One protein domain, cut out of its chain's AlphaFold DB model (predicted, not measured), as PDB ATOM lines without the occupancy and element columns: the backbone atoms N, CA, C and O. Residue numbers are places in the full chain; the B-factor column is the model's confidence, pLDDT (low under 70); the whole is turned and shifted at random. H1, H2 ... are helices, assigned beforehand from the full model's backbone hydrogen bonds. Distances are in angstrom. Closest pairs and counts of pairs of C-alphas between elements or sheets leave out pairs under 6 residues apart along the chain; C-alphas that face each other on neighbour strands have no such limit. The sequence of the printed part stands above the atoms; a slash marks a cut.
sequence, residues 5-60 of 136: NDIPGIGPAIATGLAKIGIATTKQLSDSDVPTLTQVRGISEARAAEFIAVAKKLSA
ATOM      1  N   ASN A   5     127.090 262.941 313.707       82.19
ATOM      2  CA  ASN A   5     126.333 261.738 314.070       82.19
ATOM      3  C   ASN A   5     126.939 260.946 315.243       82.19
ATOM      4  O   ASN A   5     126.321 259.993 315.700       82.19
ATOM      5  N   ASP A   6     128.139 261.304 315.706       81.75
ATOM      6  CA  ASP A   6     128.752 260.689 316.892       81.75
ATOM      7  C   ASP A   6     128.084 261.177 318.191       81.75
ATOM      8  O   ASP A   6     128.148 260.532 319.235       81.75
ATOM      9  N   ILE A   7     127.380 262.312 318.122       83.94
ATOM     10  CA  ILE A   7     126.665 262.878 319.261       83.94
ATOM     11  C   ILE A   7     125.352 262.110 319.464       83.94
ATOM     12  O   ILE A   7     124.497 262.096 318.569       83.94
ATOM     13  N   PRO A   8     125.128 261.518 320.652       84.44
ATOM     14  CA  PRO A   8     123.890 260.819 320.950       84.44
ATOM     15  C   PRO A   8     122.694 261.763 320.800       84.44
ATOM     16  O   PRO A   8     122.666 262.859 321.354       84.44
ATOM     17  N   GLY A   9     121.697 261.328 320.030       87.25
ATOM     18  CA  GLY A   9     120.504 262.119 319.725       87.25
ATOM     19  C   GLY A   9     120.591 262.946 318.438       87.25
ATOM     20  O   GLY A   9     119.549 263.411 317.973       87.25
ATOM     21  N   ILE A  10     121.768 263.069 317.813       87.25
ATOM     22  CA  ILE A  10     121.908 263.629 316.464       87.25
ATOM     23  C   ILE A  10     121.861 262.488 315.448       87.25
ATOM     24  O   ILE A  10     122.812 261.736 315.263       87.25
ATOM     25  N   GLY A  11     120.712 262.354 314.786       87.69
ATOM     26  CA  GLY A  11     120.539 261.438 313.658       87.69
ATOM     27  C   GLY A  11     120.752 262.119 312.298       87.69
ATOM     28  O   GLY A  11     120.820 263.350 312.231       87.69
ATOM     29  N   PRO A  12     120.726 261.355 311.187       88.12
ATOM     30  CA  PRO A  12     120.933 261.879 309.831       88.12
ATOM     31  C   PRO A  12     119.984 263.024 309.457       88.12
ATOM     32  O   PRO A  12     120.371 263.966 308.767       88.12
ATOM     33  N   ALA A  13     118.739 262.972 309.941       88.75
ATOM     34  CA  ALA A  13     117.747 264.020 309.715       88.75
ATOM     35  C   ALA A  13     118.149 265.346 310.380       88.75
ATOM     36  O   ALA A  13     118.055 266.403 309.756       88.75
ATOM     37  N   ILE A  14     118.638 265.280 311.622       89.00
ATOM     38  CA  ILE A  14     119.095 266.458 312.362       89.00
ATOM     39  C   ILE A  14     120.412 266.963 311.773       89.00
ATOM     40  O   ILE A  14     120.523 268.153 311.514       89.00
ATOM     41  N   ALA A  15     121.360 266.077 311.460       89.69
ATOM     42  CA  ALA A  15     122.612 266.444 310.799       89.69
ATOM     43  C   ALA A  15     122.374 267.153 309.454       89.69
ATOM     44  O   ALA A  15     123.024 268.149 309.159       89.69
ATOM     45  N   THR A  16     121.389 266.705 308.669       90.25
ATOM     46  CA  THR A  16     120.995 267.383 307.423       90.25
ATOM     47  C   THR A  16     120.390 268.761 307.697       90.25
ATOM     48  O   THR A  16     120.658 269.712 306.967       90.25
ATOM     49  N   GLY A  17     119.569 268.891 308.743       90.75
ATOM     50  CA  GLY A  17     119.008 270.176 309.160       90.75
ATOM     51  C   GLY A  17     120.077 271.164 309.631       90.75
ATOM     52  O   GLY A  17     120.050 272.322 309.229       90.75
ATOM     53  N   LEU A  18     121.055 270.687 310.401       89.69
ATOM     54  CA  LEU A  18     122.218 271.459 310.838       89.69
ATOM     55  C   LEU A  18     123.094 271.870 309.646       89.69
ATOM     56  O   LEU A  18     123.472 273.031 309.524       89.69
ATOM     57  N   ALA A  19     123.330 270.964 308.696       90.00
ATOM     58  CA  ALA A  19     124.081 271.281 307.486       90.00
ATOM     59  C   ALA A  19     123.400 272.377 306.644       90.00
ATOM     60  O   ALA A  19     124.085 273.220 306.071       90.00
ATOM     61  N   LYS A  20     122.058 272.422 306.609       90.31
ATOM     62  CA  LYS A  20     121.297 273.474 305.904       90.31
ATOM     63  C   LYS A  20     121.478 274.867 306.502       90.31
ATOM     64  O   LYS A  20     121.427 275.839 305.759       90.31
ATOM     65  N   ILE A  21     121.693 274.961 307.813       88.56
ATOM     66  CA  ILE A  21     122.009 276.224 308.499       88.56
ATOM     67  C   ILE A  21     123.521 276.501 308.544       88.56
ATOM     68  O   ILE A  21     123.955 277.446 309.192       88.56
ATOM     69  N   GLY A  22     124.328 275.689 307.853       87.69
ATOM     70  CA  GLY A  22     125.778 275.859 307.760       87.69
ATOM     71  C   GLY A  22     126.573 275.236 308.907       87.69
ATOM     72  O   GLY A  22     127.787 275.405 308.945       87.69
ATOM     73  N   ILE A  23     125.928 274.492 309.811       88.06
ATOM     74  CA  ILE A  23     126.586 273.789 310.916       88.06
ATOM     75  C   ILE A  23     126.880 272.354 310.475       88.06
ATOM     76  O   ILE A  23     126.030 271.468 310.561       88.06
ATOM     77  N   ALA A  24     128.098 272.117 309.991       86.06
ATOM     78  CA  ALA A  24     128.513 270.808 309.469       86.06
ATOM     79  C   ALA A  24     129.494 270.056 310.385       86.06
ATOM     80  O   ALA A  24     129.780 268.881 310.156       86.06
ATOM     81  N   THR A  25     130.022 270.712 311.424       85.94
ATOM     82  CA  THR A  25     131.096 270.157 312.265       85.94
ATOM     83  C   THR A  25     130.791 270.273 313.754       85.94
ATOM     84  O   THR A  25     130.111 271.201 314.193       85.94
ATOM     85  N   THR A  26     131.350 269.361 314.558       85.75
ATOM     86  CA  THR A  26     131.222 269.370 316.028       85.75
ATOM     87  C   THR A  26     131.714 270.681 316.646       85.75
ATOM     88  O   THR A  26     131.102 271.180 317.584       85.75
ATOM     89  N   LYS A  27     132.770 271.281 316.078       84.19
ATOM     90  CA  LYS A  27     133.318 272.568 316.529       84.19
ATOM     91  C   LYS A  27     132.326 273.717 316.326       84.19
ATOM     92  O   LYS A  27     132.115 274.513 317.234       84.19
ATOM     93  N   GLN A  28     131.683 273.778 315.160       86.94
ATOM     94  CA  GLN A  28     130.645 274.779 314.900       86.94
ATOM     95  C   GLN A  28     129.422 274.556 315.789       86.94
ATOM     96  O   GLN A  28     128.850 275.519 316.287       86.94
ATOM     97  N   LEU A  29     129.051 273.300 316.053       88.19
ATOM     98  CA  LEU A  29     127.944 272.986 316.955       88.19
ATOM     99  C   LEU A  29     128.209 273.479 318.388       88.19
ATOM    100  O   LEU A  29     127.304 274.010 319.019       88.19
ATOM    101  N   SER A  30     129.438 273.332 318.899       88.81
ATOM    102  CA  SER A  30     129.797 273.802 320.246       88.81
ATOM    103  C   SER A  30     129.835 275.325 320.401       88.81
ATOM    104  O   SER A  30     129.727 275.808 321.531       88.81
ATOM    105  N   ASP A  31     130.017 276.052 319.299       87.81
ATOM    106  CA  ASP A  31     130.108 277.519 319.255       87.81
ATOM    107  C   ASP A  31     128.759 278.187 318.928       87.81
ATOM    108  O   ASP A  31     128.561 279.373 319.166       87.81
ATOM    109  N   SER A  32     127.809 277.411 318.402       88.31
ATOM    110  CA  SER A  32     126.493 277.904 317.995       88.31
ATOM    111  C   SER A  32     125.568 278.187 319.178       88.31
ATOM    112  O   SER A  32     125.669 277.572 320.241       88.31
ATOM    113  N   ASP A  33     124.609 279.087 318.954       89.44
ATOM    114  CA  ASP A  33     123.624 279.484 319.957       89.44
ATOM    115  C   ASP A  33     122.374 278.580 319.936       89.44
ATOM    116  O   ASP A  33     121.992 277.999 318.912       89.44
ATOM    117  N   VAL A  34     121.697 278.489 321.080       87.75
ATOM    118  CA  VAL A  34     120.475 277.694 321.274       87.75
ATOM    119  C   VAL A  34     119.348 278.054 320.286       87.75
ATOM    120  O   VAL A  34     118.791 277.122 319.703       87.75
ATOM    121  N   PRO A  35     119.005 279.337 320.022       88.44
ATOM    122  CA  PRO A  35     117.917 279.692 319.119       88.44
ATOM    123  C   PRO A  35     118.231 279.350 317.660       88.44
ATOM    124  O   PRO A  35     117.316 279.129 316.875       88.44
ATOM    125  N   THR A  36     119.506 279.268 317.275       87.38
ATOM    126  CA  THR A  36     119.902 278.836 315.928       87.38
ATOM    127  C   THR A  36     119.685 277.334 315.762       87.38
ATOM    128  O   THR A  36     119.198 276.877 314.729       87.38
ATOM    129  N   LEU A  37     119.979 276.551 316.803       87.06
ATOM    130  CA  LEU A  37     119.790 275.102 316.788       87.06
ATOM    131  C   LEU A  37     118.305 274.708 316.828       87.06
ATOM    132  O   LEU A  37     117.920 273.730 316.190       87.06
ATOM    133  N   THR A  38     117.448 275.469 317.514       91.38
ATOM    134  CA  THR A  38     116.000 275.184 317.581       91.38
ATOM    135  C   THR A  38     115.256 275.430 316.268       91.38
ATOM    136  O   THR A  38     114.153 274.914 316.092       91.38
ATOM    137  N   GLN A  39     115.859 276.137 315.304       89.62
ATOM    138  CA  GLN A  39     115.319 276.241 313.941       89.62
ATOM    139  C   GLN A  39     115.284 274.879 313.233       89.62
ATOM    140  O   GLN A  39     114.484 274.659 312.319       89.62
ATOM    141  N   VAL A  40     116.137 273.940 313.654       88.44
ATOM    142  CA  VAL A  40     116.155 272.590 313.103       88.44
ATOM    143  C   VAL A  40     115.034 271.761 313.715       88.44
ATOM    144  O   VAL A  40     114.968 271.505 314.918       88.44
ATOM    145  N   ARG A  41     114.162 271.256 312.843       87.25
ATOM    146  CA  ARG A  41     113.060 270.374 313.226       87.25
ATOM    147  C   ARG A  41     113.570 269.163 314.011       87.25
ATOM    148  O   ARG A  41     114.345 268.357 313.502       87.25
ATOM    149  N   GLY A  42     113.059 269.008 315.231       88.12
ATOM    150  CA  GLY A  42     113.425 267.918 316.140       88.12
ATOM    151  C   GLY A  42     114.419 268.308 317.234       88.12
ATOM    152  O   GLY A  42     114.671 267.481 318.111       88.12
ATOM    153  N   ILE A  43     114.927 269.546 317.231       90.06
ATOM    154  CA  ILE A  43     115.731 270.107 318.318       90.06
ATOM    155  C   ILE A  43     114.851 271.022 319.176       90.06
ATOM    156  O   ILE A  43     114.237 271.963 318.684       90.06
ATOM    157  N   SER A  44     114.784 270.729 320.472       91.12
ATOM    158  CA  SER A  44     114.211 271.618 321.489       91.12
ATOM    159  C   SER A  44     115.327 272.360 322.222       91.12
ATOM    160  O   SER A  44     116.469 271.911 322.201       91.12
ATOM    161  N   GLU A  45     115.002 273.447 322.921       91.25
ATOM    162  CA  GLU A  45     115.976 274.242 323.694       91.25
ATOM    163  C   GLU A  45     116.782 273.386 324.681       91.25
ATOM    164  O   GLU A  45     118.007 273.474 324.729       91.25
ATOM    165  N   ALA A  46     116.104 272.478 325.395       90.75
ATOM    166  CA  ALA A  46     116.753 271.532 326.300       90.75
ATOM    167  C   ALA A  46     117.785 270.653 325.570       90.75
ATOM    168  O   ALA A  46     118.931 270.557 326.000       90.75
ATOM    169  N   ARG A  47     117.405 270.078 324.420       90.69
ATOM    170  CA  ARG A  47     118.303 269.233 323.620       90.69
ATOM    171  C   ARG A  47     119.452 270.023 323.006       90.69
ATOM    172  O   ARG A  47     120.568 269.527 322.963       90.69
ATOM    173  N   ALA A  48     119.201 271.246 322.547       91.19
ATOM    174  CA  ALA A  48     120.239 272.123 322.015       91.19
ATOM    175  C   ALA A  48     121.337 272.383 323.059       91.19
ATOM    176  O   ALA A  48     122.518 272.233 322.750       91.19
ATOM    177  N   ALA A  49     120.955 272.683 324.305       91.06
ATOM    178  CA  ALA A  49     121.908 272.864 325.398       91.06
ATOM    179  C   ALA A  49     122.726 271.588 325.678       91.06
ATOM    180  O   ALA A  49     123.946 271.656 325.848       91.06
ATOM    181  N   GLU A  50     122.080 270.417 325.669       91.31
ATOM    182  CA  GLU A  50     122.760 269.125 325.815       91.31
ATOM    183  C   GLU A  50     123.753 268.870 324.674       91.31
ATOM    184  O   GLU A  50     124.897 268.488 324.924       91.31
ATOM    185  N   PHE A  51     123.361 269.136 323.426       89.56
ATOM    186  CA  PHE A  51     124.223 268.958 322.260       89.56
ATOM    187  C   PHE A  51     125.453 269.862 322.306       89.56
ATOM    188  O   PHE A  51     126.558 269.382 322.055       89.56
ATOM    189  N   ILE A  52     125.297 271.133 322.691       90.31
ATOM    190  CA  ILE A  52     126.424 272.056 322.891       90.31
ATOM    191  C   ILE A  52     127.361 271.510 323.976       90.31
ATOM    192  O   ILE A  52     128.578 271.494 323.790       90.31
ATOM    193  N   ALA A  53     126.819 271.028 325.097       89.19
ATOM    194  CA  ALA A  53     127.622 270.479 326.186       89.19
ATOM    195  C   ALA A  53     128.400 269.222 325.764       89.19
ATOM    196  O   ALA A  53     129.580 269.086 326.093       89.19
ATOM    197  N   VAL A  54     127.769 268.312 325.017       88.81
ATOM    198  CA  VAL A  54     128.426 267.106 324.491       88.81
ATOM    199  C   VAL A  54     129.475 267.470 323.443       88.81
ATOM    200  O   VAL A  54     130.602 266.987 323.524       88.81
ATOM    201  N   ALA A  55     129.167 268.372 322.510       87.62
ATOM    202  CA  ALA A  55     130.123 268.827 321.505       87.62
ATOM    203  C   ALA A  55     131.338 269.521 322.128       87.62
ATOM    204  O   ALA A  55     132.463 269.247 321.719       87.62
ATOM    205  N   LYS A  56     131.139 270.343 323.168       86.44
ATOM    206  CA  LYS A  56     132.240 270.931 323.944       86.44
ATOM    207  C   LYS A  56     133.113 269.853 324.575       86.44
ATOM    208  O   LYS A  56     134.328 269.933 324.458       86.44
ATOM    209  N   LYS A  57     132.526 268.814 325.179       84.88
ATOM    210  CA  LYS A  57     133.283 267.683 325.749       84.88
ATOM    211  C   LYS A  57     134.090 266.925 324.691       84.88
ATOM    212  O   LYS A  57     135.245 266.602 324.941       84.88
ATOM    213  N   LEU A  58     133.505 266.681 323.518       80.19
ATOM    214  CA  LEU A  58     134.170 265.990 322.406       80.19
ATOM    215  C   LEU A  58     135.257 266.846 321.740       80.19
ATOM    216  O   LEU A  58     136.237 266.307 321.235       80.19
ATOM    217  N   SER A  59     135.101 268.172 321.745       73.94
ATOM    218  CA  SER A  59     136.082 269.112 321.194       73.94
ATOM    219  C   SER A  59     137.183 269.505 322.189       73.94
ATOM    220  O   SER A  59     138.178 270.089 321.770       73.94
ATOM    221  N   ALA A  60     137.024 269.230 323.488       64.06
ATOM    222  CA  ALA A  60     137.915 269.700 324.556       64.06
ATOM    223  C   ALA A  60     139.141 268.801 324.827       64.06
ATOM    224  O   ALA A  60     139.777 268.927 325.872       64.06
TER     225      ALA A  60
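AT A GLANCE: This is residues 5 to 60 of the 136 residues of an uncharacterized protein of Roseovarius sp. 217 (UniProt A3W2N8). The long helix H4 makes the backbone of this small domain, with H2 packed steeply across it and the short H3 packed on its first residues. H1 is set off from H4, near H3 but touching no helix. The printed part has 56 residues with four named helices, H1, H2, H3 and H4 along the chain, and no named strand; the class is all helix. The whole is compact, with a radius of gyration of the C-alphas of 9.7 A, and its rounded outline spans 27 by 19 by 18 A.

IN THESE COORDINATES: Begin at Asn 5 and pass residues 5 to 11 to C-alpha 12 at (120.933, 261.879, 309.831), where H1 begins; it runs over residues 12 to 20, 12.2 A long. H2 is residues 26 to 31, 8.8 A, and H3 is residues 34 to 38, 6.3 A. Find C-alpha 45 at (115.976, 274.242, 323.694); from there H4 runs over residues 45 to 59, 20.9 A, to C-alpha 59 at (136.082, 269.112, 321.194).

HOW THE PARTS SIT: Look first at H1, which is close to H3 but not clearly touching; their closest C-alphas, those of Leu 18 and Leu 37, are 7.4 A apart. H1 is apart from H2 and from H4. H2 touches H4 at a steep tilt of 61 degrees, opposite ways, with the C-alphas of Ser 30 and Ile 52 closest at 4.6 A. H2 and H3 are only just apart, their closest C-alphas 8.4 A from each other. H3 touches H4 at residues 45 to 49 alone; the closest C-alphas are those of Val 34 and Ala 48, at 5.6 A. In H1, H2, H3 and H4 every O i to N i+4 pair is within hydrogen-bond range.

THE WHOLE: The two C-alphas farthest apart, those of Arg 41 and Ala 60, are 27.3 A from each other. The printed part has no cut. The links H1 to H2 and H2 to H3 are tight, and H3 to H4 is short. The mean pLDDT of the printed part is 87.4, and residue 60 alone is under 70.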